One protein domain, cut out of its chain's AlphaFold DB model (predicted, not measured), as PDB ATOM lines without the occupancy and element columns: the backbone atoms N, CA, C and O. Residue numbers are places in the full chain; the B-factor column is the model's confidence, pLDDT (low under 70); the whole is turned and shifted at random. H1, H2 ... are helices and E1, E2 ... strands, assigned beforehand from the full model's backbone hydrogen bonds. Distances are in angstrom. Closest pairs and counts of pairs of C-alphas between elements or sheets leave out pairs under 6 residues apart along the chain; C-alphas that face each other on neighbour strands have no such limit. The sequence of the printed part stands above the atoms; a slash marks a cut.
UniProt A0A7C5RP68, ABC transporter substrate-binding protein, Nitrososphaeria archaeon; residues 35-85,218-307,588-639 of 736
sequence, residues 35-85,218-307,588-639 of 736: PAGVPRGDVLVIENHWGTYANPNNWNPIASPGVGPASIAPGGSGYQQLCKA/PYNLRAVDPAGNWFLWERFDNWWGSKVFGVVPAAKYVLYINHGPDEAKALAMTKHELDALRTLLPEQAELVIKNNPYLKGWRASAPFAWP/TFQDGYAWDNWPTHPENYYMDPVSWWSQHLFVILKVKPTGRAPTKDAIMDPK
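AT A GLANCE: This is residues 35 to 85, 218 to 307 and 588 to 639 of the 736 residues of the protein "ABC transporter substrate-binding protein" of Nitrososphaeria archaeon (UniProt A0A7C5RP68). Little regular structure: a small twisted sheet stands amid long loops, short H1 over one face, H3 and H4 side by side off it. The 193 printed residues, 56 in named elements, have order E1 H1 E2 E3 H2 E4 H3 H4 H5, class mixed. The whole is compact, with a radius of gyration of the C-alphas of 15.8 A, and the C-alphas span 42 by 36 by 34 A along their three main axes.

IN THESE COORDINATES: E1 is residues 43 to 47, from C-alpha 43 at (-29.776, 56.888, 99.722); H1 is residues 79 to 83; E2 is residues 219 to 224; E3 is residues 230 to 235, 16.7 A from first to last C-alpha; H2 is residues 240 to 244; E4 is residues 253 to 257; H3 is residues 262 to 270; H4 is residues 282 to 291, 14.4 A from first to last C-alpha; H5 is residues 616 to 620, with C-alpha 620 at (-35.800, 48.343, 103.800).

HOW THE PARTS SIT: The mixed sheet runs E1 E4 E3 E2. E1 and E4 are parallel, N 46 to O 255 2.8 A; E4 and E3 antiparallel, N 231 to O 256 2.9 A; hairpin E2 and E3 antiparallel, N 222 to O 232 2.8 A. H1 is on the sheet, height 8.4 A, and only just touches H5 with 3 pairs of C-alphas within 8 A, closest Gln 81 and Leu 617, 5.0 A. H3 and H4 touch, closest C-alphas Ala 266 and Val 288, 5.7 A, at a shallow tilt of 18 degrees, the same way. H2 is not on the sheet. Every O i to N i+4 pair is within hydrogen-bond range in H1, H2, H3 and H5; in H4 5 of 6.

THE WHOLE: The C-alphas farthest apart, Lys 243 and Glu 283, are 45.7 A apart. Cuts: C-alphas 85 to 218, 8.9 A; 307 to 588, 9.9 A. Links E1 to H1 and H3 to H4 are long. Residues 63 to 75 have pLDDT under 70.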
ATOM      1  N   PRO A  35     -21.964  58.550  94.252       85.56
ATOM      2  CA  PRO A  35     -21.758  58.957  92.869       85.56
ATOM      3  C   PRO A  35     -22.219  60.402  92.635       85.56
ATOM      4  O   PRO A  35     -23.174  60.880  93.252       85.56
ATOM      5  N   ALA A  36     -21.567  61.093  91.698       86.56
ATOM      6  CA  ALA A  36     -21.904  62.473  91.367       86.56
ATOM      7  C   ALA A  36     -23.388  62.617  90.975       86.56
ATOM      8  O   ALA A  36     -23.895  61.883  90.127       86.56
ATOM      9  N   GLY A  37     -24.074  63.584  91.588       87.44
ATOM     10  CA  GLY A  37     -25.478  63.886  91.305       87.44
ATOM     11  C   GLY A  37     -26.503  62.977  91.991       87.44
ATOM     12  O   GLY A  37     -27.693  63.161  91.744       87.44
ATOM     13  N   VAL A  38     -26.084  62.033  92.844       92.94
ATOM     14  CA  VAL A  38     -27.002  61.267  93.704       92.94
ATOM     15  C   VAL A  38     -27.379  62.121  94.919       92.94
ATOM     16  O   VAL A  38     -26.501  62.459  95.717       92.94
ATOM     17  N   PRO A  39     -28.656  62.505  95.083       94.31
ATOM     18  CA  PRO A  39     -29.075  63.322  96.209       94.31
ATOM     19  C   PRO A  39     -29.300  62.462  97.465       94.31
ATOM     20  O   PRO A  39     -29.605  61.274  97.382       94.31
ATOM     21  N   ARG A  40     -29.179  63.062  98.656       93.25
ATOM     22  CA  ARG A  40     -29.257  62.340  99.941       93.25
ATOM     23  C   ARG A  40     -30.549  61.535 100.135       93.25
ATOM     24  O   ARG A  40     -30.490  60.445 100.696       93.25
ATOM     25  N   GLY A  41     -31.692  62.057  99.688       95.69
ATOM     26  CA  GLY A  41     -32.999  61.403  99.814       95.69
ATOM     27  C   GLY A  41     -33.154  60.142  98.962       95.69
ATOM     28  O   GLY A  41     -34.082  59.371  99.186       95.69
ATOM     29  N   ASP A  42     -32.219  59.876  98.042       97.38
ATOM     30  CA  ASP A  42     -32.184  58.628  97.276       97.38
ATOM     31  C   ASP A  42     -31.449  57.488  97.995       97.38
ATOM     32  O   ASP A  42     -31.540  56.332  97.563       97.38
ATOM     33  N   VAL A  43     -30.712  57.803  99.065       97.81
ATOM     34  CA  VAL A  43     -29.776  56.888  99.722       97.81
ATOM     35  C   VAL A  43     -30.227  56.596 101.145       97.81
ATOM     36  O   VAL A  43     -30.361  57.510 101.954       97.81
ATOM     37  N   LEU A  44     -30.411  55.320 101.464       98.12
ATOM     38  CA  LEU A  44     -30.544  54.844 102.838       98.12
ATOM     39  C   LEU A  44     -29.155  54.500 103.387       98.12
ATOM     40  O   LEU A  44     -28.486  53.623 102.839       98.12
ATOM     41  N   VAL A  45     -28.706  55.183 104.439       97.75
ATOM     42  CA  VAL A  45     -27.353  55.032 104.997       97.75
ATOM     43  C   VAL A  45     -27.385  54.210 106.283       97.75
ATOM     44  O   VAL A  45     -27.954  54.623 107.288       97.75
ATOM     45  N   ILE A  46     -26.750  53.044 106.271       96.69
ATOM     46  CA  ILE A  46     -26.750  52.072 107.367       96.69
ATOM     47  C   ILE A  46     -25.322  51.893 107.891       96.69
ATOM     48  O   ILE A  46     -24.356  51.865 107.127       96.69
ATOM     49  N   GLU A  47     -25.167  51.740 109.204       93.00
ATOM     50  CA  GLU A  47     -23.867  51.460 109.811       93.00
ATOM     51  C   GLU A  47     -23.317  50.098 109.356       93.00
ATOM     52  O   GLU A  47     -23.923  49.039 109.557       93.00
ATOM     53  N   ASN A  48     -22.090  50.111 108.841       89.19
ATOM     54  CA  ASN A  48     -21.239  48.931 108.820       89.19
ATOM     55  C   ASN A  48     -20.550  48.770 110.187       89.19
ATOM     56  O   ASN A  48     -19.439  49.248 110.411       89.19
ATOM     57  N   HIS A  49     -21.221  48.073 111.100       79.94
ATOM     58  CA  HIS A  49     -20.755  47.862 112.475       79.94
ATOM     59  C   HIS A  49     -19.549  46.908 112.612       79.94
ATOM     60  O   HIS A  49     -18.995  46.793 113.702       79.94
ATOM     61  N   TRP A  50     -19.147  46.207 111.542       76.44
ATOM     62  CA  TRP A  50     -17.977  45.314 111.555       76.44
ATOM     63  C   TRP A  50     -16.659  46.034 111.268       76.44
ATOM     64  O   TRP A  50     -15.593  45.435 111.409       76.44
ATOM     65  N   GLY A  51     -16.721  47.309 110.887       78.38
ATOM     66  CA  GLY A  51     -15.543  48.094 110.557       78.38
ATOM     67  C   GLY A  51     -15.011  47.790 109.157       78.38
ATOM     68  O   GLY A  51     -15.771  47.631 108.202       78.38
ATOM     69  N   THR A  52     -13.691  47.752 109.022       83.38
ATOM     70  CA  THR A  52     -13.003  47.694 107.728       83.38
ATOM     71  C   THR A  52     -12.785  46.253 107.256       83.38
ATOM     72  O   THR A  52     -12.212  45.437 107.976       83.38
ATOM     73  N   TYR A  53     -13.207  45.939 106.027       81.06
ATOM     74  CA  TYR A  53     -13.046  44.612 105.422       81.06
ATOM     75  C   TYR A  53     -11.696  44.496 104.718       81.06
ATOM     76  O   TYR A  53     -11.393  45.270 103.816       81.06
ATOM     77  N   ALA A  54     -10.905  43.486 105.085       79.75
ATOM     78  CA  ALA A  54      -9.566  43.289 104.524       79.75
ATOM     79  C   ALA A  54      -9.578  42.884 103.039       79.75
ATOM     80  O   ALA A  54      -8.687  43.269 102.287       79.75
ATOM     81  N   ASN A  55     -10.583  42.110 102.615       83.19
ATOM     82  CA  ASN A  55     -10.812  41.788 101.208       83.19
ATOM     83  C   ASN A  55     -12.246  42.175 100.817       83.19
ATOM     84  O   ASN A  55     -13.145  41.333 100.862       83.19
ATOM     85  N   PRO A  56     -12.478  43.443 100.442       85.81
ATOM     86  CA  PRO A  56     -13.821  43.944 100.172       85.81
ATOM     87  C   PRO A  56     -14.391  43.465  98.820       85.81
ATOM     88  O   PRO A  56     -15.552  43.725  98.516       85.81
ATOM     89  N   ASN A  57     -13.601  42.734  98.025       88.25
ATOM     90  CA  ASN A  57     -13.992  42.168  96.733       88.25
ATOM     91  C   ASN A  57     -14.369  40.680  96.797       88.25
ATOM     92  O   ASN A  57     -14.849  40.141  95.803       88.25
ATOM     93  N   ASN A  58     -14.170  40.006  97.932       87.75
ATOM     94  CA  ASN A  58     -14.541  38.603  98.073       87.75
ATOM     95  C   ASN A  58     -16.002  38.473  98.520       87.75
ATOM     96  O   ASN A  58     -16.313  38.627  99.698       87.75
ATOM     97  N   TRP A  59     -16.883  38.136  97.582       89.12
ATOM     98  CA  TRP A  59     -18.322  37.939  97.778       89.12
ATOM     99  C   TRP A  59     -18.720  36.463  97.873       89.12
ATOM    100  O   TRP A  59     -19.879  36.101  97.642       89.12
ATOM    101  N   ASN A  60     -17.764  35.589  98.191       89.12
ATOM    102  CA  ASN A  60     -18.010  34.172  98.390       89.12
ATOM    103  C   ASN A  60     -18.744  33.934  99.729       89.12
ATOM    104  O   ASN A  60     -18.155  34.146 100.793       89.12
ATOM    105  N   PRO A  61     -19.998  33.441  99.719       82.62
ATOM    106  CA  PRO A  61     -20.764  33.208 100.939       82.62
ATOM    107  C   PRO A  61     -20.343  31.959 101.731       82.62
ATOM    108  O   PRO A  61     -20.871  31.759 102.824       82.62
ATOM    109  N   ILE A  62     -19.462  31.105 101.193       83.31
ATOM    110  CA  ILE A  62     -19.106  29.794 101.767       83.31
ATOM    111  C   ILE A  62     -17.610  29.633 102.090       83.31
ATOM    112  O   ILE A  62     -17.277  28.799 102.925       83.31
ATOM    113  N   ALA A  63     -16.709  30.432 101.504       69.94
ATOM    114  CA  ALA A  63     -15.257  30.332 101.723       69.94
ATOM    115  C   ALA A  63     -14.788  30.832 103.095       69.94
ATOM    116  O   ALA A  63     -13.736  30.413 103.574       69.94
ATOM    117  N   SER A  64     -15.555  31.721 103.729       59.59
ATOM    118  CA  SER A  64     -15.214  32.284 105.035       59.59
ATOM    119  C   SER A  64     -16.409  32.154 105.984       59.59
ATOM    120  O   SER A  64     -17.191  33.093 106.129       59.59
ATOM    121  N   PRO A  65     -16.603  30.989 106.629       51.41
ATOM    122  CA  PRO A  65     -17.728  30.752 107.539       51.41
ATOM    123  C   PRO A  65     -17.610  31.509 108.881       51.41
ATOM    124  O   PRO A  65     -18.353  31.224 109.818       51.41
ATOM    125  N   GLY A  66     -16.669  32.452 109.003       49.41
ATOM    126  CA  GLY A  66     -16.453  33.264 110.200       49.41
ATOM    127  C   GLY A  66     -17.440  34.426 110.356       49.41
ATOM    128  O   GLY A  66     -18.128  34.828 109.420       49.41
ATOM    129  N   VAL A  67     -17.482  34.991 111.563       51.75
ATOM    130  CA  VAL A  67     -18.223  36.218 111.894       51.75
ATOM    131  C   VAL A  67     -17.260  37.412 111.830       51.75
ATOM    132  O   VAL A  67     -16.086  37.275 112.169       51.75
ATOM    133  N   GLY A  68     -17.743  38.584 111.414       51.84
ATOM    134  CA  GLY A  68     -16.951  39.815 111.363       51.84
ATOM    135  C   GLY A  68     -16.226  40.072 110.035       51.84
ATOM    136  O   GLY A  68     -16.508  39.398 109.048       51.84
ATOM    137  N   PRO A  69     -15.285  41.037 109.989       47.25
ATOM    138  CA  PRO A  69     -14.673  41.562 108.754       47.25
ATOM    139  C   PRO A  69     -13.799  40.557 107.977       47.25
ATOM    140  O   PRO A  69     -13.291  40.871 106.901       47.25
ATOM    141  N   ALA A  70     -13.629  39.340 108.506       46.62
ATOM    142  CA  ALA A  70     -13.004  38.210 107.823       46.62
ATOM    143  C   ALA A  70     -13.951  37.493 106.835       46.62
ATOM    144  O   ALA A  70     -13.499  36.651 106.060       46.62
ATOM    145  N   SER A  71     -15.253  37.798 106.856       62.59
ATOM    146  CA  SER A  71     -16.270  37.248 105.956       62.59
ATOM    147  C   SER A  71     -17.197  38.356 105.474       62.59
ATOM    148  O   SER A  71     -17.567  39.223 106.250       62.59
ATOM    149  N   ILE A  72     -17.613  38.313 104.209       62.97
ATOM    150  CA  ILE A  72     -18.587  39.256 103.632       62.97
ATOM    151  C   ILE A  72     -20.039  38.937 104.031       62.97
ATOM    152  O   ILE A  72     -20.945  39.741 103.804       62.97
ATOM    153  N   ALA A  73     -20.259  37.745 104.603       57.41
ATOM    154  CA  ALA A  73     -21.572  37.188 104.904       57.41
ATOM    155  C   ALA A  73     -22.329  37.845 106.086       57.41
ATOM    156  O   ALA A  73     -23.553  37.954 105.979       57.41
ATOM    157  N   PRO A  74     -21.701  38.281 107.201       62.62
ATOM    158  CA  PRO A  74     -22.409  38.912 108.310       62.62
ATOM    159  C   PRO A  74     -22.666  40.411 108.056       62.62
ATOM    160  O   PRO A  74     -21.909  41.102 107.383       62.62
ATOM    161  N   GLY A  75     -23.775  40.919 108.601       64.62
ATOM    162  CA  GLY A  75     -24.560  42.050 108.080       64.62
ATOM    163  C   GLY A  75     -24.005  43.475 108.078       64.62
ATOM    164  O   GLY A  75     -24.818  44.393 108.136       64.62
ATOM    165  N   GLY A  76     -22.689  43.676 108.016       80.12
ATOM    166  CA  GLY A  76     -22.066  44.995 107.849       80.12
ATOM    167  C   GLY A  76     -21.834  45.406 106.388       80.12
ATOM    168  O   GLY A  76     -21.632  46.583 106.126       80.12
ATOM    169  N   SER A  77     -21.892  44.467 105.436       88.81
ATOM    170  CA  SER A  77     -21.682  44.731 103.999       88.81
ATOM    171  C   SER A  77     -22.973  44.986 103.212       88.81
ATOM    172  O   SER A  77     -22.918  45.436 102.071       88.81
ATOM    173  N   GLY A  78     -24.135  44.648 103.779       91.88
ATOM    174  CA  GLY A  78     -25.425  44.612 103.081       91.88
ATOM    175  C   GLY A  78     -25.685  43.343 102.263       91.88
ATOM    176  O   GLY A  78     -26.810  43.143 101.807       91.88
ATOM    177  N   TYR A  79     -24.703  42.443 102.114       91.88
ATOM    178  CA  TYR A  79     -24.828  41.246 101.274       91.88
ATOM    179  C   TYR A  79     -26.046  40.382 101.631       91.88
ATOM    180  O   TYR A  79     -26.867  40.068 100.769       91.88
ATOM    181  N   GLN A  80     -26.197  40.018 102.907       89.00
ATOM    182  CA  GLN A  80     -27.283  39.137 103.351       89.00
ATOM    183  C   GLN A  80     -28.661  39.817 103.373       89.00
ATOM    184  O   GLN A  80     -29.677  39.133 103.278       89.00
ATOM    185  N   GLN A  81     -28.698  41.146 103.521       92.75
ATOM    186  CA  GLN A  81     -29.933  41.927 103.555       92.75
ATOM    187  C   GLN A  81     -30.451  42.243 102.152       92.75
ATOM    188  O   GLN A  81     -31.659  42.300 101.950       92.75
ATOM    189  N   LEU A  82     -29.548  42.486 101.198       95.25
ATOM    190  CA  LEU A  82     -29.880  43.130  99.929       95.25
ATOM    191  C   LEU A  82     -29.647  42.260  98.693       95.25
ATOM    192  O   LEU A  82     -30.390  42.389  97.720       95.25
ATOM    193  N   CYS A  83     -28.638  41.388  98.724       94.12
ATOM    194  CA  CYS A  83     -28.242  40.558  97.585       94.12
ATOM    195  C   CYS A  83     -28.683  39.105  97.745       94.12
ATOM    196  O   CYS A  83     -29.247  38.504  96.825       94.12
ATOM    197  N   LYS A  84     -28.438  38.526  98.920       89.81
ATOM    198  CA  LYS A  84     -28.843  37.160  99.229       89.81
ATOM    199  C   LYS A  84     -30.351  37.107  99.452       89.81
ATOM    200  O   LYS A  84     -30.941  38.000 100.052       89.81
ATOM    201  N   ALA A  85     -30.963  36.017  99.014       90.12
ATOM    202  CA  ALA A  85     -32.304  35.638  99.423       90.12
ATOM    203  C   ALA A  85     -32.248  34.207  99.966       90.12
ATOM    204  O   ALA A  85     -31.541  33.352  99.429       90.12
ATOM    205  N   PRO A 218     -33.308  42.375  96.311       96.81
ATOM    206  CA  PRO A 218     -33.802  43.544  95.586       96.81
ATOM    207  C   PRO A 218     -32.739  44.558  95.141       96.81
ATOM    208  O   PRO A 218     -33.104  45.572  94.546       96.81
ATOM    209  N   TYR A 219     -31.451  44.342  95.425       97.94
ATOM    210  CA  TYR A 219     -30.376  45.252  95.019       97.94
ATOM    211  C   TYR A 219     -29.188  44.506  94.412       97.94
ATOM    212  O   TYR A 219     -28.898  43.363  94.762       97.94
ATOM    213  N   ASN A 220     -28.463  45.211  93.547       97.38
ATOM    214  CA  ASN A 220     -27.193  44.792  92.972       97.38
ATOM    215  C   ASN A 220     -26.044  45.595  93.582       97.38
ATOM    216  O   ASN A 220     -26.212  46.764  93.943       97.38
ATOM    217  N   LEU A 221     -24.867  44.979  93.677       95.88
ATOM    218  CA  LEU A 221     -23.669  45.681  94.118       95.88
ATOM    219  C   LEU A 221     -23.303  46.753  93.088       95.88
ATOM    220  O   LEU A 221     -23.142  46.449  91.906       95.88
ATOM    221  N   ARG A 222     -23.172  48.003  93.537       95.69
ATOM    222  CA  ARG A 222     -22.859  49.140  92.667       95.69
ATOM    223  C   ARG A 222     -21.399  49.546  92.755       95.69
ATOM    224  O   ARG A 222     -20.770  49.785  91.728       95.69
ATOM    225  N   ALA A 223     -20.892  49.693  93.971       94.12
ATOM    226  CA  ALA A 223     -19.522  50.111  94.218       94.12
ATOM    227  C   ALA A 223     -19.070  49.667  95.607       94.12
ATOM    228  O   ALA A 223     -19.882  49.463  96.510       94.12
ATOM    229  N   VAL A 224     -17.759  49.551  95.762       91.88
ATOM    230  CA  VAL A 224     -17.108  49.148  97.002       91.88
ATOM    231  C   VAL A 224     -15.905  50.045  97.223       91.88
ATOM    232  O   VAL A 224     -15.199  50.372  96.266       91.88
ATOM    233  N   ASP A 225     -15.657  50.412  98.474       92.44
ATOM    234  CA  ASP A 225     -14.404  51.037  98.870       92.44
ATOM    235  C   ASP A 225     -13.235  50.051  98.715       92.44
ATOM    236  O   ASP A 225     -13.245  49.012  99.379       92.44
ATOM    237  N   PRO A 226     -12.184  50.354  97.932       90.06
ATOM    238  CA  PRO A 226     -10.984  49.521  97.896       90.06
ATOM    239  C   PRO A 226     -10.317  49.361  99.268       90.06
ATOM    240  O   PRO A 226      -9.662  48.351  99.509       90.06
ATOM    241  N   ALA A 227     -10.498  50.334 100.170       87.44
ATOM    242  CA  ALA A 227     -10.031  50.239 101.550       87.44
ATOM    243  C   ALA A 227     -10.998  49.468 102.471       87.44
ATOM    244  O   ALA A 227     -10.656  49.230 103.622       87.44
ATOM    245  N   GLY A 228     -12.177  49.065 101.985       87.06
ATOM    246  CA  GLY A 228     -13.124  48.195 102.683       87.06
ATOM    247  C   GLY A 228     -14.004  48.862 103.739       87.06
ATOM    248  O   GLY A 228     -14.540  48.159 104.597       87.06
ATOM    249  N   ASN A 229     -14.163  50.191 103.715       88.56
ATOM    250  CA  ASN A 229     -14.970  50.910 104.709       88.56
ATOM    251  C   ASN A 229     -16.445  51.058 104.329       88.56
ATOM    252  O   ASN A 229     -17.275  51.257 105.220       88.56
ATOM    253  N   TRP A 230     -16.792  50.972 103.043       93.12
ATOM    254  CA  TRP A 230     -18.174  51.129 102.599       93.12
ATOM    255  C   TRP A 230     -18.543  50.276 101.381       93.12
ATOM    256  O   TRP A 230     -17.697  49.917 100.559       93.12
ATOM    257  N   PHE A 231     -19.840  49.984 101.275       94.75
ATOM    258  CA  PHE A 231     -20.462  49.197 100.212       94.75
ATOM    259  C   PHE A 231     -21.740  49.892  99.750       94.75
ATOM    260  O   PHE A 231     -22.653  50.132 100.545       94.75
ATOM    261  N   LEU A 232     -21.808  50.214  98.461       96.94
ATOM    262  CA  LEU A 232     -22.956  50.861  97.841       96.94
ATOM    263  C   LEU A 232     -23.740  49.845  97.013       96.94
ATOM    264  O   LEU A 232     -23.197  49.200  96.112       96.94
ATOM    265  N   TRP A 233     -25.037  49.766  97.280       97.88
ATOM    266  CA  TRP A 233     -25.989  48.908  96.588       97.88
ATOM    267  C   TRP A 233     -26.981  49.757  95.802       97.88
ATOM    268  O   TRP A 233     -27.445  50.780  96.300       97.88
ATOM    269  N   GLU A 234     -27.331  49.330  94.592       98.06
ATOM    270  CA  GLU A 234     -28.319  49.987  93.732       98.06
ATOM    271  C   GLU A 234     -29.548  49.092  93.548       98.06
ATOM    272  O   GLU A 234     -29.421  47.890  93.305       98.06
ATOM    273  N   ARG A 235     -30.746  49.674  93.673       97.81
ATOM    274  CA  ARG A 235     -32.015  48.951  93.544       97.81
ATOM    275  C   ARG A 235     -32.110  48.271  92.182       97.81
ATOM    276  O   ARG A 235     -31.909  48.906  91.146       97.81
ATOM    277  N   PHE A 236     -32.474  46.991  92.193       97.00
ATOM    278  CA  PHE A 236     -32.752  46.206  91.000       97.00
ATOM    279  C   PHE A 236     -34.235  46.323  90.634       97.00
ATOM    280  O   PHE A 236     -35.079  45.592  91.146       97.00
ATOM    281  N   ASP A 237     -34.561  47.245  89.727       93.00
ATOM    282  CA  ASP A 237     -35.955  47.571  89.382       93.00
ATOM    283  C   ASP A 237     -36.733  46.389  88.751       93.00
ATOM    284  O   ASP A 237     -37.961  46.364  88.790       93.00
ATOM    285  N   ASN A 238     -36.031  45.372  88.229       93.19
ATOM    286  CA  ASN A 238     -36.617  44.146  87.667       93.19
ATOM    287  C   ASN A 238     -36.649  42.959  88.649       93.19
ATOM    288  O   ASN A 238     -36.825  41.813  88.228       93.19
ATOM    289  N   TRP A 239     -36.478  43.207  89.948       96.50
ATOM    290  CA  TRP A 239     -36.479  42.162  90.968       96.50
ATOM    291  C   TRP A 239     -37.764  41.315  90.952       96.50
ATOM    292  O   TRP A 239     -38.885  41.825  90.876       96.50
ATOM    293  N   TRP A 240     -37.611  39.992  91.063       95.56
ATOM    294  CA  TRP A 240     -38.727  39.041  91.012       95.56
ATOM    295  C   TRP A 240     -39.791  39.309  92.087       95.56
ATOM    296  O   TRP A 240     -40.992  39.185  91.824       95.56
ATOM    297  N   GLY A 241     -39.369  39.750  93.278       93.62
ATOM    298  CA  GLY A 241     -40.263  40.054  94.394       93.62
ATOM    299  C   GLY A 241     -41.226  41.203  94.100       93.62
ATOM    300  O   GLY A 241     -42.322  41.238  94.656       93.62
ATOM    301  N   SER A 242     -40.903  42.087  93.154       92.38
ATOM    302  CA  SER A 242     -41.817  43.146  92.721       92.38
ATOM    303  C   SER A 242     -43.024  42.615  91.964       92.38
ATOM    304  O   SER A 242     -44.122  43.144  92.127       92.38
ATOM    305  N   LYS A 243     -42.863  41.529  91.203       91.69
ATOM    306  CA  LYS A 243     -43.980  40.851  90.526       91.69
ATOM    307  C   LYS A 243     -44.739  39.937  91.482       91.69
ATOM    308  O   LYS A 243     -45.964  39.927  91.480       91.69
ATOM    309  N   VAL A 244     -44.006  39.194  92.309       92.81
ATOM    310  CA  VAL A 244     -44.561  38.162  93.194       92.81
ATOM    311  C   VAL A 244     -45.269  38.753  94.418       92.81
ATOM    312  O   VAL A 244     -46.343  38.289  94.788       92.81
ATOM    313  N   PHE A 245     -44.692  39.782  95.042       91.12
ATOM    314  CA  PHE A 245     -45.223  40.405  96.261       91.12
ATOM    315  C   PHE A 245     -45.811  41.802  96.025       91.12
ATOM    316  O   PHE A 245     -46.411  42.371  96.935       91.12
ATOM    317  N   GLY A 246     -45.642  42.377  94.827       89.25
ATOM    318  CA  GLY A 246     -46.132  43.722  94.515       89.25
ATOM    319  C   GLY A 246     -45.369  44.847  95.223       89.25
ATOM    320  O   GLY A 246     -45.917  45.940  95.369       89.25
ATOM    321  N   VAL A 247     -44.142  44.578  95.686       90.00
ATOM    322  CA  VAL A 247     -43.322  45.489  96.499       90.00
ATOM    323  C   VAL A 247     -42.064  45.938  95.756       90.00
ATOM    324  O   VAL A 247     -41.384  45.146  95.107       90.00
ATOM    325  N   VAL A 248     -41.729  47.218  95.871       92.88
ATOM    326  CA  VAL A 248     -40.478  47.783  95.354       92.88
ATOM    327  C   VAL A 248     -39.848  48.586  96.492       92.88
ATOM    328  O   VAL A 248     -40.540  49.448  97.038       92.88
ATOM    329  N   PRO A 249     -38.586  48.317  96.877       95.00
ATOM    330  CA  PRO A 249     -37.903  49.127  97.876       95.00
ATOM    331  C   PRO A 249     -37.884  50.602  97.473       95.00
ATOM    332  O   PRO A 249     -37.623  50.937  96.313       95.00
ATOM    333  N   ALA A 250     -38.121  51.495  98.429       96.88
ATOM    334  CA  ALA A 250     -38.197  52.915  98.123       96.88
ATOM    335  C   ALA A 250     -36.838  53.526  97.769       96.88
ATOM    336  O   ALA A 250     -36.741  54.270  96.793       96.88
ATOM    337  N   ALA A 251     -35.793  53.181  98.525       97.56
ATOM    338  CA  ALA A 251     -34.447  53.701  98.324       97.56
ATOM    339  C   ALA A 251     -33.855  53.243  96.994       97.56
ATOM    340  O   ALA A 251     -33.814  52.043  96.708       97.56
ATOM    341  N   LYS A 252     -33.363  54.194  96.190       97.81
ATOM    342  CA  LYS A 252     -32.624  53.866  94.968       97.81
ATOM    343  C   LYS A 252     -31.260  53.278  95.317       97.81
ATOM    344  O   LYS A 252     -30.829  52.335  94.653       97.81
ATOM    345  N   TYR A 253     -30.630  53.781  96.378       98.50
ATOM    346  CA  TYR A 253     -29.364  53.272  96.884       98.50
ATOM    347  C   TYR A 253     -29.438  52.919  98.365       98.50
ATOM    348  O   TYR A 253     -30.133  53.574  99.142       98.50
ATOM    349  N   VAL A 254     -28.664  51.916  98.764       98.31
ATOM    350  CA  VAL A 254     -28.390  51.626 100.174       98.31
ATOM    351  C   VAL A 254     -26.881  51.625 100.367       98.31
ATOM    352  O   VAL A 254     -26.164  50.909  99.669       98.31
ATOM    353  N   LEU A 255     -26.398  52.449 101.293       97.62
ATOM    354  CA  LEU A 255     -24.985  52.588 101.618       97.62
ATOM    355  C   LEU A 255     -24.727  51.986 102.997       97.62
ATOM    356  O   LEU A 255     -25.233  52.498 103.990       97.62
ATOM    357  N   TYR A 256     -23.906  50.944 103.058       95.75
ATOM    358  CA  TYR A 256     -23.337  50.455 104.312       95.75
ATOM    359  C   TYR A 256     -21.973  51.110 104.526       95.75
ATOM    360  O   TYR A 256     -21.124  51.015 103.641       95.75
ATOM    361  N   ILE A 257     -21.748  51.777 105.662       93.56
ATOM    362  CA  ILE A 257     -20.539  52.590 105.885       93.56
ATOM    363  C   ILE A 257     -20.018  52.523 107.326       93.56
ATOM    364  O   ILE A 257     -20.775  52.610 108.295       93.56
ATOM    365  N   ASN A 258     -18.701  52.364 107.461       90.00
ATOM    366  CA  ASN A 258     -17.981  52.422 108.727       90.00
ATOM    367  C   ASN A 258     -17.631  53.883 109.060       90.00
ATOM    368  O   ASN A 258     -16.790  54.481 108.392       90.00
ATOM    369  N   HIS A 259     -18.248  54.439 110.104       87.69
ATOM    370  CA  HIS A 259     -17.963  55.797 110.590       87.69
ATOM    371  C   HIS A 259     -16.849  55.848 111.655       87.69
ATOM    372  O   HIS A 259     -16.449  56.937 112.060       87.69
ATOM    373  N   GLY A 260     -16.329  54.701 112.107       84.12
ATOM    374  CA  GLY A 260     -15.323  54.628 113.167       84.12
ATOM    375  C   GLY A 260     -15.937  54.571 114.576       84.12
ATOM    376  O   GLY A 260     -16.917  53.849 114.764       84.12
ATOM    377  N   PRO A 261     -15.352  55.250 115.582       82.44
ATOM    378  CA  PRO A 261     -15.773  55.147 116.982       82.44
ATOM    379  C   PRO A 261     -17.158  55.765 117.233       82.44
ATOM    380  O   PRO A 261     -17.694  56.500 116.399       82.44
ATOM    381  N   ASP A 262     -17.747  55.474 118.394       85.38
ATOM    382  CA  ASP A 262     -19.127  55.852 118.727       85.38
ATOM    383  C   ASP A 262     -19.368  57.374 118.687       85.38
ATOM    384  O   ASP A 262     -20.447  57.807 118.280       85.38
ATOM    385  N   GLU A 263     -18.365  58.206 118.990       87.06
ATOM    386  CA  GLU A 263     -18.455  59.669 118.861       87.06
ATOM    387  C   GLU A 263     -18.700  60.107 117.411       87.06
ATOM    388  O   GLU A 263     -19.506  61.004 117.147       87.06
ATOM    389  N   ALA A 264     -18.022  59.464 116.455       90.19
ATOM    390  CA  ALA A 264     -18.160  59.776 115.039       90.19
ATOM    391  C   ALA A 264     -19.533  59.339 114.507       90.19
ATOM    392  O   ALA A 264     -20.166  60.080 113.752       90.19
ATOM    393  N   LYS A 265     -20.036  58.181 114.958       92.12
ATOM    394  CA  LYS A 265     -21.390  57.700 114.636       92.12
ATOM    395  C   LYS A 265     -22.467  58.636 115.181       92.12
ATOM    396  O   LYS A 265     -23.384  59.007 114.449       92.12
ATOM    397  N   ALA A 266     -22.339  59.051 116.444       93.38
ATOM    398  CA  ALA A 266     -23.273  59.973 117.082       93.38
ATOM    399  C   ALA A 266     -23.309  61.332 116.358       93.38
ATOM    400  O   ALA A 266     -24.384  61.896 116.132       93.38
ATOM    401  N   LEU A 267     -22.146  61.833 115.920       93.06
ATOM    402  CA  LEU A 267     -22.058  63.056 115.122       93.06
ATOM    403  C   LEU A 267     -22.708  62.897 113.740       93.06
ATOM    404  O   LEU A 267     -23.461  63.778 113.328       93.06
ATOM    405  N   ALA A 268     -22.451  61.789 113.038       94.12
ATOM    406  CA  ALA A 268     -23.046  61.511 111.729       94.12
ATOM    407  C   ALA A 268     -24.579  61.435 111.808       94.12
ATOM    408  O   ALA A 268     -25.276  62.040 110.994       94.12
ATOM    409  N   MET A 269     -25.123  60.773 112.832       95.31
ATOM    410  CA  MET A 269     -26.571  60.708 113.045       95.31
ATOM    411  C   MET A 269     -27.173  62.062 113.454       95.31
ATOM    412  O   MET A 269     -28.279  62.394 113.045       95.31
ATOM    413  N   THR A 270     -26.439  62.898 114.194       94.25
ATOM    414  CA  THR A 270     -26.874  64.278 114.498       94.25
ATOM    415  C   THR A 270     -26.935  65.157 113.241       94.25
ATOM    416  O   THR A 270     -27.743  66.078 113.159       94.25
ATOM    417  N   LYS A 271     -26.095  64.868 112.241       93.44
ATOM    418  CA  LYS A 271     -26.066  65.562 110.943       93.44
ATOM    419  C   LYS A 271     -27.000  64.957 109.894       93.44
ATOM    420  O   LYS A 271     -26.987  65.412 108.751       93.44
ATOM    421  N   HIS A 272     -27.783  63.936 110.245       95.19
ATOM    422  CA  HIS A 272     -28.615  63.185 109.303       95.19
ATOM    423  C   HIS A 272     -27.808  62.515 108.169       95.19
ATOM    424  O   HIS A 272     -28.296  62.324 107.054       95.19
ATOM    425  N   GLU A 273     -26.553  62.144 108.436       94.69
ATOM    426  CA  GLU A 273     -25.668  61.409 107.516       94.69
ATOM    427  C   GLU A 273     -25.735  59.888 107.722       94.69
ATOM    428  O   GLU A 273     -25.317  59.141 106.843       94.69
ATOM    429  N   LEU A 274     -26.299  59.427 108.843       96.25
ATOM    430  CA  LEU A 274     -26.469  58.017 109.196       96.25
ATOM    431  C   LEU A 274     -27.929  57.756 109.587       96.25
ATOM    432  O   LEU A 274     -28.410  58.333 110.558       96.25
ATOM    433  N   ASP A 275     -28.618  56.890 108.840       97.69
ATOM    434  CA  ASP A 275     -30.051  56.625 109.020       97.69
ATOM    435  C   ASP A 275     -30.340  55.512 110.025       97.69
ATOM    436  O   ASP A 275     -31.357  55.561 110.703       97.69
ATOM    437  N   ALA A 276     -29.476  54.503 110.125       96.06
ATOM    438  CA  ALA A 276     -29.646  53.401 111.067       96.06
ATOM    439  C   ALA A 276     -28.294  52.920 111.597       96.06
ATOM    440  O   ALA A 276     -27.389  52.622 110.813       96.06
ATOM    441  N   LEU A 277     -28.178  52.786 112.918       91.94
ATOM    442  CA  LEU A 277     -26.973  52.287 113.586       91.94
ATOM    443  C   LEU A 277     -27.275  51.103 114.509       91.94
ATOM    444  O   LEU A 277     -28.426  50.839 114.854       91.94
ATOM    445  N   ARG A 278     -26.228  50.370 114.888       88.12
ATOM    446  CA  ARG A 278     -26.291  49.193 115.749       88.12
ATOM    447  C   ARG A 278     -26.609  49.573 117.184       88.12
ATOM    448  O   ARG A 278     -27.606  49.120 117.734       88.12
ATOM    449  N   THR A 279     -25.726  50.349 117.800       88.19
ATOM    450  CA  THR A 279     -25.882  50.838 119.171       88.19
ATOM    451  C   THR A 279     -24.862  51.927 119.482       88.19
ATOM    452  O   THR A 279     -23.870  52.070 118.767       88.19
ATOM    453  N   LEU A 280     -25.100  52.638 120.579       87.38
ATOM    454  CA  LEU A 280     -24.173  53.545 121.247       87.38
ATOM    455  C   LEU A 280     -24.182  53.218 122.747       87.38
ATOM    456  O   LEU A 280     -25.182  52.709 123.259       87.38
ATOM    457  N   LEU A 281     -23.105  53.537 123.463       82.69
ATOM    458  CA  LEU A 281     -23.158  53.595 124.928       82.69
ATOM    459  C   LEU A 281     -24.089  54.734 125.398       82.69
ATOM    460  O   LEU A 281     -24.311  55.683 124.637       82.69
ATOM    461  N   PRO A 282     -24.649  54.667 126.624       83.44
ATOM    462  CA  PRO A 282     -25.611  55.658 127.115       83.44
ATOM    463  C   PRO A 282     -25.143  57.114 126.987       83.44
ATOM    464  O   PRO A 282     -25.944  57.988 126.659       83.44
ATOM    465  N   GLU A 283     -23.853  57.373 127.195       83.69
ATOM    466  CA  GLU A 283     -23.255  58.706 127.140       83.69
ATOM    467  C   GLU A 283     -23.259  59.281 125.706       83.69
ATOM    468  O   GLU A 283     -23.639  60.433 125.490       83.69
ATOM    469  N   GLN A 284     -22.908  58.480 124.695       88.75
ATOM    470  CA  GLN A 284     -22.988  58.874 123.282       88.75
ATOM    471  C   GLN A 284     -24.438  58.885 122.781       88.75
ATOM    472  O   GLN A 284     -24.794  59.711 121.938       88.75
ATOM    473  N   ALA A 285     -25.296  58.013 123.314       91.06
ATOM    474  CA  ALA A 285     -26.717  58.017 122.996       91.06
ATOM    475  C   ALA A 285     -27.390  59.328 123.435       91.06
ATOM    476  O   ALA A 285     -28.189  59.891 122.687       91.06
ATOM    477  N   GLU A 286     -27.013  59.862 124.602       90.75
ATOM    478  CA  GLU A 286     -27.489  61.153 125.109       90.75
ATOM    479  C   GLU A 286     -27.217  62.304 124.128       90.75
ATOM    480  O   GLU A 286     -28.083  63.163 123.930       90.75
ATOM    481  N   LEU A 287     -26.048  62.311 123.475       90.88
ATOM    482  CA  LEU A 287     -25.704  63.314 122.467       90.88
ATOM    483  C   LEU A 287     -26.697  63.297 121.298       90.88
ATOM    484  O   LEU A 287     -27.177  64.359 120.895       90.88
ATOM    485  N   VAL A 288     -27.031  62.114 120.776       95.38
ATOM    486  CA  VAL A 288     -27.969  61.969 119.652       95.38
ATOM    487  C   VAL A 288     -29.388  62.347 120.077       95.38
ATOM    488  O   VAL A 288     -30.037  63.133 119.391       95.38
ATOM    489  N   ILE A 289     -29.848  61.863 121.235       95.00
ATOM    490  CA  ILE A 289     -31.185  62.155 121.784       95.00
ATOM    491  C   ILE A 289     -31.405  63.667 121.920       95.00
ATOM    492  O   ILE A 289     -32.469  64.169 121.566       95.00
ATOM    493  N   LYS A 290     -30.407  64.413 122.411       93.19
ATOM    494  CA  LYS A 290     -30.530  65.868 122.599       93.19
ATOM    495  C   LYS A 290     -30.550  66.657 121.292       93.19
ATOM    496  O   LYS A 290     -31.140  67.734 121.263       93.19
ATOM    497  N   ASN A 291     -29.884  66.162 120.247       94.81
ATOM    498  CA  ASN A 291     -29.613  66.945 119.040       94.81
ATOM    499  C   ASN A 291     -30.334  66.444 117.778       94.81
ATOM    500  O   ASN A 291     -30.276  67.127 116.759       94.81
ATOM    501  N   ASN A 292     -31.040  65.309 117.825       95.62
ATOM    502  CA  ASN A 292     -31.844  64.810 116.711       95.62
ATOM    503  C   ASN A 292     -33.345  64.752 117.081       95.62
ATOM    504  O   ASN A 292     -33.792  63.789 117.706       95.62
ATOM    505  N   PRO A 293     -34.165  65.738 116.661       94.75
ATOM    506  CA  PRO A 293     -35.601  65.755 116.951       94.75
ATOM    507  C   PRO A 293     -36.417  64.745 116.121       94.75
ATOM    508  O   PRO A 293     -37.610  64.581 116.365       94.75
ATOM    509  N   TYR A 294     -35.800  64.087 115.137       96.00
ATOM    510  CA  TYR A 294     -36.424  63.067 114.291       96.00
ATOM    511  C   TYR A 294     -36.072  61.641 114.730       96.00
ATOM    512  O   TYR A 294     -36.454  60.681 114.061       96.00
ATOM    513  N   LEU A 295     -35.333  61.504 115.831       96.06
ATOM    514  CA  LEU A 295     -34.826  60.234 116.315       96.06
ATOM    515  C   LEU A 295     -35.955  59.265 116.669       96.06
ATOM    516  O   LEU A 295     -36.900  59.599 117.385       96.06
ATOM    517  N   LYS A 296     -35.798  58.026 116.214       95.31
ATOM    518  CA  LYS A 296     -36.588  56.870 116.625       95.31
ATOM    519  C   LYS A 296     -35.651  55.781 117.130       95.31
ATOM    520  O   LYS A 296     -34.467  55.754 116.800       95.31
ATOM    521  N   GLY A 297     -36.182  54.866 117.924       93.69
ATOM    522  CA  GLY A 297     -35.484  53.658 118.354       93.69
ATOM    523  C   GLY A 297     -36.436  52.474 118.306       93.69
ATOM    524  O   GLY A 297     -37.269  52.380 117.407       93.69
ATOM    525  N   TRP A 298     -36.376  51.609 119.315       91.19
ATOM    526  CA  TRP A 298     -37.419  50.610 119.553       91.19
ATOM    527  C   TRP A 298     -38.805  51.242 119.682       91.19
ATOM    528  O   TRP A 298     -39.786  50.660 119.236       91.19
ATOM    529  N   ARG A 299     -38.891  52.442 120.260       91.12
ATOM    530  CA  ARG A 299     -40.111  53.252 120.339       91.12
ATOM    531  C   ARG A 299     -39.973  54.515 119.494       91.12
ATOM    532  O   ARG A 299     -38.866  54.957 119.182       91.12
ATOM    533  N   ALA A 300     -41.112  55.123 119.172       91.81
ATOM    534  CA  ALA A 300     -41.156  56.422 118.499       91.81
ATOM    535  C   ALA A 300     -40.703  57.586 119.405       91.81
ATOM    536  O   ALA A 300     -40.394  58.665 118.911       91.81
ATOM    537  N   SER A 301     -40.663  57.371 120.720       91.75
ATOM    538  CA  SER A 301     -40.197  58.317 121.734       91.75
ATOM    539  C   SER A 301     -39.512  57.564 122.875       91.75
ATOM    540  O   SER A 301     -39.679  56.353 123.006       91.75
ATOM    541  N   ALA A 302     -38.746  58.269 123.710       91.19
ATOM    542  CA  ALA A 302     -38.060  57.675 124.855       91.19
ATOM    543  C   ALA A 302     -38.996  56.805 125.731       91.19
ATOM    544  O   ALA A 302     -40.132  57.211 126.005       91.19
ATOM    545  N   PRO A 303     -38.535  55.643 126.233       91.31
ATOM    546  CA  PRO A 303     -37.200  55.062 126.057       91.31
ATOM    547  C   PRO A 303     -36.980  54.442 124.668       91.31
ATOM    548  O   PRO A 303     -37.844  53.735 124.146       91.31
ATOM    549  N   PHE A 304     -35.807  54.683 124.090       92.31
ATOM    550  CA  PHE A 304     -35.467  54.311 122.719       92.31
ATOM    551  C   PHE A 304     -34.734  52.975 122.588       92.31
ATOM    552  O   PHE A 304     -34.786  52.385 121.507       92.31
ATOM    553  N   ALA A 305     -34.034  52.500 123.622       91.75
ATOM    554  CA  ALA A 305     -33.243  51.282 123.494       91.75
ATOM    555  C   ALA A 305     -34.139  50.055 123.291       91.75
ATOM    556  O   ALA A 305     -35.182  49.899 123.933       91.75
ATOM    557  N   TRP A 306     -33.699  49.163 122.415       90.25
ATOM    558  CA  TRP A 306     -34.286  47.857 122.196       90.25
ATOM    559  C   TRP A 306     -33.802  46.866 123.263       90.25
ATOM    560  O   TRP A 306     -32.608  46.571 123.311       90.25
ATOM    561  N   PRO A 307     -34.690  46.323 124.119       85.44
ATOM    562  CA  PRO A 307     -34.274  45.538 125.280       85.44
ATOM    563  C   PRO A 307     -34.348  44.017 125.058       85.44
ATOM    564  O   PRO A 307     -34.378  43.275 126.043       85.44
ATOM    565  N   THR A 588     -30.574  51.023 119.052       91.19
ATOM    566  CA  THR A 588     -30.790  50.820 117.610       91.19
ATOM    567  C   THR A 588     -31.490  52.041 117.009       91.19
ATOM    568  O   THR A 588     -32.678  52.008 116.663       91.19
ATOM    569  N   PHE A 589     -30.786  53.169 116.995       94.75
ATOM    570  CA  PHE A 589     -31.342  54.427 116.547       94.75
ATOM    571  C   PHE A 589     -31.596  54.423 115.049       94.75
ATOM    572  O   PHE A 589     -30.836  53.864 114.256       94.75
ATOM    573  N   GLN A 590     -32.691  55.084 114.703       96.00
ATOM    574  CA  GLN A 590     -33.201  55.254 113.360       96.00
ATOM    575  C   GLN A 590     -33.513  56.739 113.163       96.00
ATOM    576  O   GLN A 590     -34.242  57.335 113.959       96.00
ATOM    577  N   ASP A 591     -32.952  57.349 112.127       96.81
ATOM    578  CA  ASP A 591     -33.147  58.762 111.829       96.81
ATOM    579  C   ASP A 591     -34.405  58.969 110.976       96.81
ATOM    580  O   ASP A 591     -34.512  58.500 109.839       96.81
ATOM    581  N   GLY A 592     -35.378  59.687 111.537       96.38
ATOM    582  CA  GLY A 592     -36.627  60.052 110.881       96.38
ATOM    583  C   GLY A 592     -36.530  61.225 109.894       96.38
ATOM    584  O   GLY A 592     -37.567  61.669 109.390       96.38
ATOM    585  N   TYR A 593     -35.344  61.807 109.671       97.25
ATOM    586  CA  TYR A 593     -35.197  63.006 108.844       97.25
ATOM    587  C   TYR A 593     -35.440  62.715 107.362       97.25
ATOM    588  O   TYR A 593     -36.368  63.286 106.785       97.25
ATOM    589  N   ALA A 594     -34.638  61.835 106.750       96.88
ATOM    590  CA  ALA A 594     -34.738  61.475 105.330       96.88
ATOM    591  C   ALA A 594     -35.715  60.316 105.079       96.88
ATOM    592  O   ALA A 594     -36.394  60.302 104.051       96.88
ATOM    593  N   TRP A 595     -35.826  59.393 106.038       97.25
ATOM    594  CA  TRP A 595     -36.620  58.169 105.940       97.25
ATOM    595  C   TRP A 595     -37.628  58.069 107.083       97.25
ATOM    596  O   TRP A 595     -37.351  58.466 108.206       97.25
ATOM    597  N   ASP A 596     -38.808  57.528 106.804       94.94
ATOM    598  CA  ASP A 596     -39.861  57.271 107.787       94.94
ATOM    599  C   ASP A 596     -40.401  55.841 107.640       94.94
ATOM    600  O   ASP A 596     -39.931  55.063 106.810       94.94
ATOM    601  N   ASN A 597     -41.412  55.490 108.438       94.31
ATOM    602  CA  ASN A 597     -41.995  54.154 108.550       94.31
ATOM    603  C   ASN A 597     -41.036  53.093 109.126       94.31
ATOM    604  O   ASN A 597     -41.197  51.890 108.909       94.31
ATOM    605  N   TRP A 598     -40.053  53.551 109.897       95.25
ATOM    606  CA  TRP A 598     -39.235  52.743 110.796       95.25
ATOM    607  C   TRP A 598     -40.099  51.898 111.753       95.25
ATOM    608  O   TRP A 598     -41.128  52.403 112.225       95.25
ATOM    609  N   PRO A 599     -39.728  50.634 112.045       93.25
ATOM    610  CA  PRO A 599     -40.430  49.829 113.032       93.25
ATOM    611  C   PRO A 599     -40.301  50.447 114.426       93.25
ATOM    612  O   PRO A 599     -39.197  50.622 114.940       93.25
ATOM    613  N   THR A 600     -41.442  50.741 115.048       92.75
ATOM    614  CA  THR A 600     -41.506  51.268 116.418       92.75
ATOM    615  C   THR A 600     -42.625  50.597 117.197       92.75
ATOM    616  O   THR A 600     -43.766  50.569 116.744       92.75
ATOM    617  N   HIS A 601     -42.318  50.075 118.375       88.81
ATOM    618  CA  HIS A 601     -43.267  49.430 119.265       88.81
ATOM    619  C   HIS A 601     -43.954  50.418 120.223       88.81
ATOM    620  O   HIS A 601     -43.252  51.216 120.852       88.81
ATOM    621  N   PRO A 602     -45.271  50.268 120.473       84.19
ATOM    622  CA  PRO A 602     -46.187  49.295 119.851       84.19
ATOM    623  C   PRO A 602     -46.787  49.747 118.507       84.19
ATOM    624  O   PRO A 602     -47.258  48.913 117.740       84.19
ATOM    625  N   GLU A 603     -46.778  51.044 118.194       86.31
ATOM    626  CA  GLU A 603     -47.708  51.638 117.221       86.31
ATOM    627  C   GLU A 603     -47.449  51.248 115.756       86.31
ATOM    628  O   GLU A 603     -48.380  51.197 114.956       86.31
ATOM    629  N   ASN A 604     -46.194  50.981 115.390       90.00
ATOM    630  CA  ASN A 604     -45.761  50.646 114.030       90.00
ATOM    631  C   ASN A 604     -44.796  49.449 114.021       90.00
ATOM    632  O   ASN A 604     -43.818  49.418 113.272       90.00
ATOM    633  N   TYR A 605     -45.013  48.474 114.901       88.69
ATOM    634  CA  TYR A 605     -44.093  47.353 115.047       88.69
ATOM    635  C   TYR A 605     -44.414  46.239 114.052       88.69
ATOM    636  O   TYR A 605     -45.483  45.633 114.080       88.69
ATOM    637  N   TYR A 606     -43.476  45.970 113.147       87.00
ATOM    638  CA  TYR A 606     -43.615  44.911 112.141       87.00
ATOM    639  C   TYR A 606     -42.368  44.035 111.981       87.00
ATOM    640  O   TYR A 606     -42.431  43.032 111.269       87.00
ATOM    641  N   MET A 607     -41.246  44.435 112.579       88.44
ATOM    642  CA  MET A 607     -39.975  43.716 112.620       88.44
ATOM    643  C   MET A 607     -39.103  44.334 113.716       88.44
ATOM    644  O   MET A 607     -39.281  45.508 114.041       88.44
ATOM    645  N   ASP A 608     -38.138  43.584 114.241       88.06
ATOM    646  CA  ASP A 608     -37.115  44.150 115.121       88.06
ATOM    647  C   ASP A 608     -36.297  45.243 114.398       88.06
ATOM    648  O   ASP A 608     -35.967  45.077 113.217       88.06
ATOM    649  N   PRO A 609     -35.937  46.351 115.077       88.88
ATOM    650  CA  PRO A 609     -35.215  47.490 114.493       88.88
ATOM    651  C   PRO A 609     -33.709  47.212 114.301       88.88
ATOM    652  O   PRO A 609     -32.859  48.041 114.609       88.88
ATOM    653  N   VAL A 610     -33.351  46.017 113.825       89.75
ATOM    654  CA  VAL A 610     -31.974  45.508 113.833       89.75
ATOM    655  C   VAL A 610     -31.377  45.528 112.431       89.75
ATOM    656  O   VAL A 610     -31.692  44.684 111.590       89.75
ATOM    657  N   SER A 611     -30.474  46.476 112.175       91.00
ATOM    658  CA  SER A 611     -29.961  46.744 110.825       91.00
ATOM    659  C   SER A 611     -28.960  45.709 110.291       91.00
ATOM    660  O   SER A 611     -28.818  45.519 109.078       91.00
ATOM    661  N   TRP A 612     -28.288  44.989 111.193       88.06
ATOM    662  CA  TRP A 612     -27.250  44.010 110.865       88.06
ATOM    663  C   TRP A 612     -27.760  42.578 110.702       88.06
ATOM    664  O   TRP A 612     -26.976  41.659 110.458       88.06
ATOM    665  N   TRP A 613     -29.065  42.363 110.821       89.56
ATOM    666  CA  TRP A 613     -29.687  41.069 110.576       89.56
ATOM    667  C   TRP A 613     -30.302  40.996 109.187       89.56
ATOM    668  O   TRP A 613     -30.631  42.011 108.577       89.56
ATOM    669  N   SER A 614     -30.495  39.777 108.694       90.75
ATOM    670  CA  SER A 614     -31.090  39.517 107.379       90.75
ATOM    671  C   SER A 614     -32.535  40.022 107.294       90.75
ATOM    672  O   SER A 614     -32.986  40.445 106.234       90.75
ATOM    673  N   GLN A 615     -33.242  40.050 108.425       91.31
ATOM    674  CA  GLN A 615     -34.600  40.569 108.581       91.31
ATOM    675  C   GLN A 615     -34.709  42.063 108.272       91.31
ATOM    676  O   GLN A 615     -35.804  42.526 107.951       91.31
ATOM    677  N   HIS A 616     -33.602  42.814 108.305       93.50
ATOM    678  CA  HIS A 616     -33.616  44.229 107.945       93.50
ATOM    679  C   HIS A 616     -34.087  44.459 106.503       93.50
ATOM    680  O   HIS A 616     -34.623  45.520 106.203       93.50
ATOM    681  N   LEU A 617     -34.008  43.440 105.633       94.44
ATOM    682  CA  LEU A 617     -34.689  43.430 104.335       94.44
ATOM    683  C   LEU A 617     -36.152  43.896 104.448       94.44
ATOM    684  O   LEU A 617     -36.602  44.729 103.668       94.44
ATOM    685  N   PHE A 618     -36.899  43.401 105.437       94.00
ATOM    686  CA  PHE A 618     -38.312  43.742 105.619       94.00
ATOM    687  C   PHE A 618     -38.532  45.192 106.067       94.00
ATOM    688  O   PHE A 618     -39.587  45.754 105.778       94.00
ATOM    689  N   VAL A 619     -37.545  45.795 106.735       94.19
ATOM    690  CA  VAL A 619     -37.527  47.228 107.068       94.19
ATOM    691  C   VAL A 619     -37.225  48.044 105.814       94.19
ATOM    692  O   VAL A 619     -37.994  48.934 105.467       94.19
ATOM    693  N   ILE A 620     -36.193  47.673 105.053       95.75
ATOM    694  CA  ILE A 620     -35.800  48.343 103.800       95.75
ATOM    695  C   ILE A 620     -36.938  48.330 102.763       95.75
ATOM    696  O   ILE A 620     -37.142  49.302 102.040       95.75
ATOM    697  N   LEU A 621     -37.735  47.259 102.724       94.69
ATOM    698  CA  LEU A 621     -38.918  47.152 101.862       94.69
ATOM    699  C   LEU A 621     -40.105  48.030 102.302       94.69
ATOM    700  O   LEU A 621     -41.076  48.137 101.551       94.69
ATOM    701  N   LYS A 622     -40.072  48.611 103.505       93.50
ATOM    702  CA  LYS A 622     -41.184  49.368 104.098       93.50
ATOM    703  C   LYS A 622     -40.861  50.824 104.405       93.50
ATOM    704  O   LYS A 622     -41.799  51.623 104.451       93.50
ATOM    705  N   VAL A 623     -39.596  51.177 104.626       94.62
ATOM    706  CA  VAL A 623     -39.205  52.579 104.814       94.62
ATOM    707  C   VAL A 623     -39.532  53.399 103.573       94.62
ATOM    708  O   VAL A 623     -39.519  52.894 102.447       94.62
ATOM    709  N   LYS A 624     -39.840  54.677 103.782       94.88
ATOM    710  CA  LYS A 624     -40.198  55.605 102.705       94.88
ATOM    711  C   LYS A 624     -39.508  56.958 102.879       94.88
ATOM    712  O   LYS A 624     -39.279  57.349 104.025       94.88
ATOM    713  N   PRO A 625     -39.208  57.687 101.793       97.00
ATOM    714  CA  PRO A 625     -38.658  59.026 101.891       97.00
ATOM    715  C   PRO A 625     -39.661  59.975 102.550       97.00
ATOM    716  O   PRO A 625     -40.872  59.878 102.345       97.00
ATOM    717  N   THR A 626     -39.158  60.936 103.314       96.81
ATOM    718  CA  THR A 626     -39.982  61.979 103.951       96.81
ATOM    719  C   THR A 626     -40.243  63.175 103.040       96.81
ATOM    720  O   THR A 626     -41.118  63.988 103.330       96.81
ATOM    721  N   GLY A 627     -39.437  63.329 101.984       94.88
ATOM    722  CA  GLY A 627     -39.389  64.525 101.143       94.88
ATOM    723  C   GLY A 627     -38.602  65.695 101.744       94.88
ATOM    724  O   GLY A 627     -38.512  66.742 101.108       94.88
ATOM    725  N   ARG A 628     -38.015  65.548 102.946       95.56
ATOM    726  CA  ARG A 628     -37.179  66.597 103.567       95.56
ATOM    727  C   ARG A 628     -35.794  66.690 102.934       95.56
ATOM    728  O   ARG A 628     -35.267  67.785 102.767       95.56
ATOM    729  N   ALA A 629     -35.216  65.546 102.579       94.44
ATOM    730  CA  ALA A 629     -33.967  65.486 101.835       94.44
ATOM    731  C   ALA A 629     -34.251  65.543 100.320       94.44
ATOM    732  O   ALA A 629     -35.209  64.911  99.859       94.44
ATOM    733  N   PRO A 630     -33.422  66.250  99.523       93.88
ATOM    734  CA  PRO A 630     -33.545  66.240  98.070       93.88
ATOM    735  C   PRO A 630     -33.560  64.806  97.539       93.88
ATOM    736  O   PRO A 630     -32.744  63.987  97.957       93.88
ATOM    737  N   THR A 631     -34.498  64.509  96.648       94.75
ATOM    738  CA  THR A 631     -34.779  63.167  96.125       94.75
ATOM    739  C   THR A 631     -34.912  63.261  94.609       94.75
ATOM    740  O   THR A 631     -35.407  64.271  94.103       94.75
ATOM    741  N   LYS A 632     -34.462  62.238  93.883       95.25
ATOM    742  CA  LYS A 632     -34.571  62.156  92.423       95.25
ATOM    743  C   LYS A 632     -35.177  60.822  91.990       95.25
ATOM    744  O   LYS A 632     -36.168  60.830  91.269       95.25
ATOM    745  N   ASP A 633     -34.601  59.710  92.438       96.06
ATOM    746  CA  ASP A 633     -34.912  58.362  91.951       96.06
ATOM    747  C   ASP A 633     -35.543  57.442  93.024       96.06
ATOM    748  O   ASP A 633     -36.022  56.343  92.700       96.06
ATOM    749  N   ALA A 634     -35.567  57.845  94.305       95.94
ATOM    750  CA  ALA A 634     -36.322  57.101  95.315       95.94
ATOM    751  C   ALA A 634     -37.841  57.202  95.098       95.94
ATOM    752  O   ALA A 634     -38.380  58.202  94.627       95.94
ATOM    753  N   ILE A 635     -38.547  56.130  95.461       95.81
ATOM    754  CA  ILE A 635     -40.004  56.041  95.330       95.81
ATOM    755  C   ILE A 635     -40.636  56.619  96.596       95.81
ATOM    756  O   ILE A 635     -40.486  56.049  97.674       95.81
ATOM    757  N   MET A 636     -41.367  57.725  96.457       92.94
ATOM    758  CA  MET A 636     -41.994  58.430  97.585       92.94
ATOM    759  C   MET A 636     -43.070  57.596  98.292       92.94
ATOM    760  O   MET A 636     -43.130  57.574  99.520       92.94
ATOM    761  N   ASP A 637     -43.870  56.861  97.517       87.69
ATOM    762  CA  ASP A 637     -45.009  56.086  98.011       87.69
ATOM    763  C   ASP A 637     -44.859  54.597  97.652       87.69
ATOM    764  O   ASP A 637     -45.501  54.100  96.717       87.69
ATOM    765  N   PRO A 638     -43.978  53.853  98.349       85.31
ATOM    766  CA  PRO A 638     -43.804  52.428  98.100       85.31
ATOM    767  C   PRO A 638     -45.062  51.650  98.509       85.31
ATOM    768  O   PRO A 638     -45.700  51.923  99.529       85.31
ATOM    769  N   LYS A 639     -45.412  50.624  97.727       82.00
ATOM    770  CA  LYS A 639     -46.497  49.706  98.095       82.00
ATOM    771  C   LYS A 639     -46.089  48.864  99.308       82.00
ATOM    772  O   LYS A 639     -44.968  48.357  99.335       82.00
TER     773      LYS A 639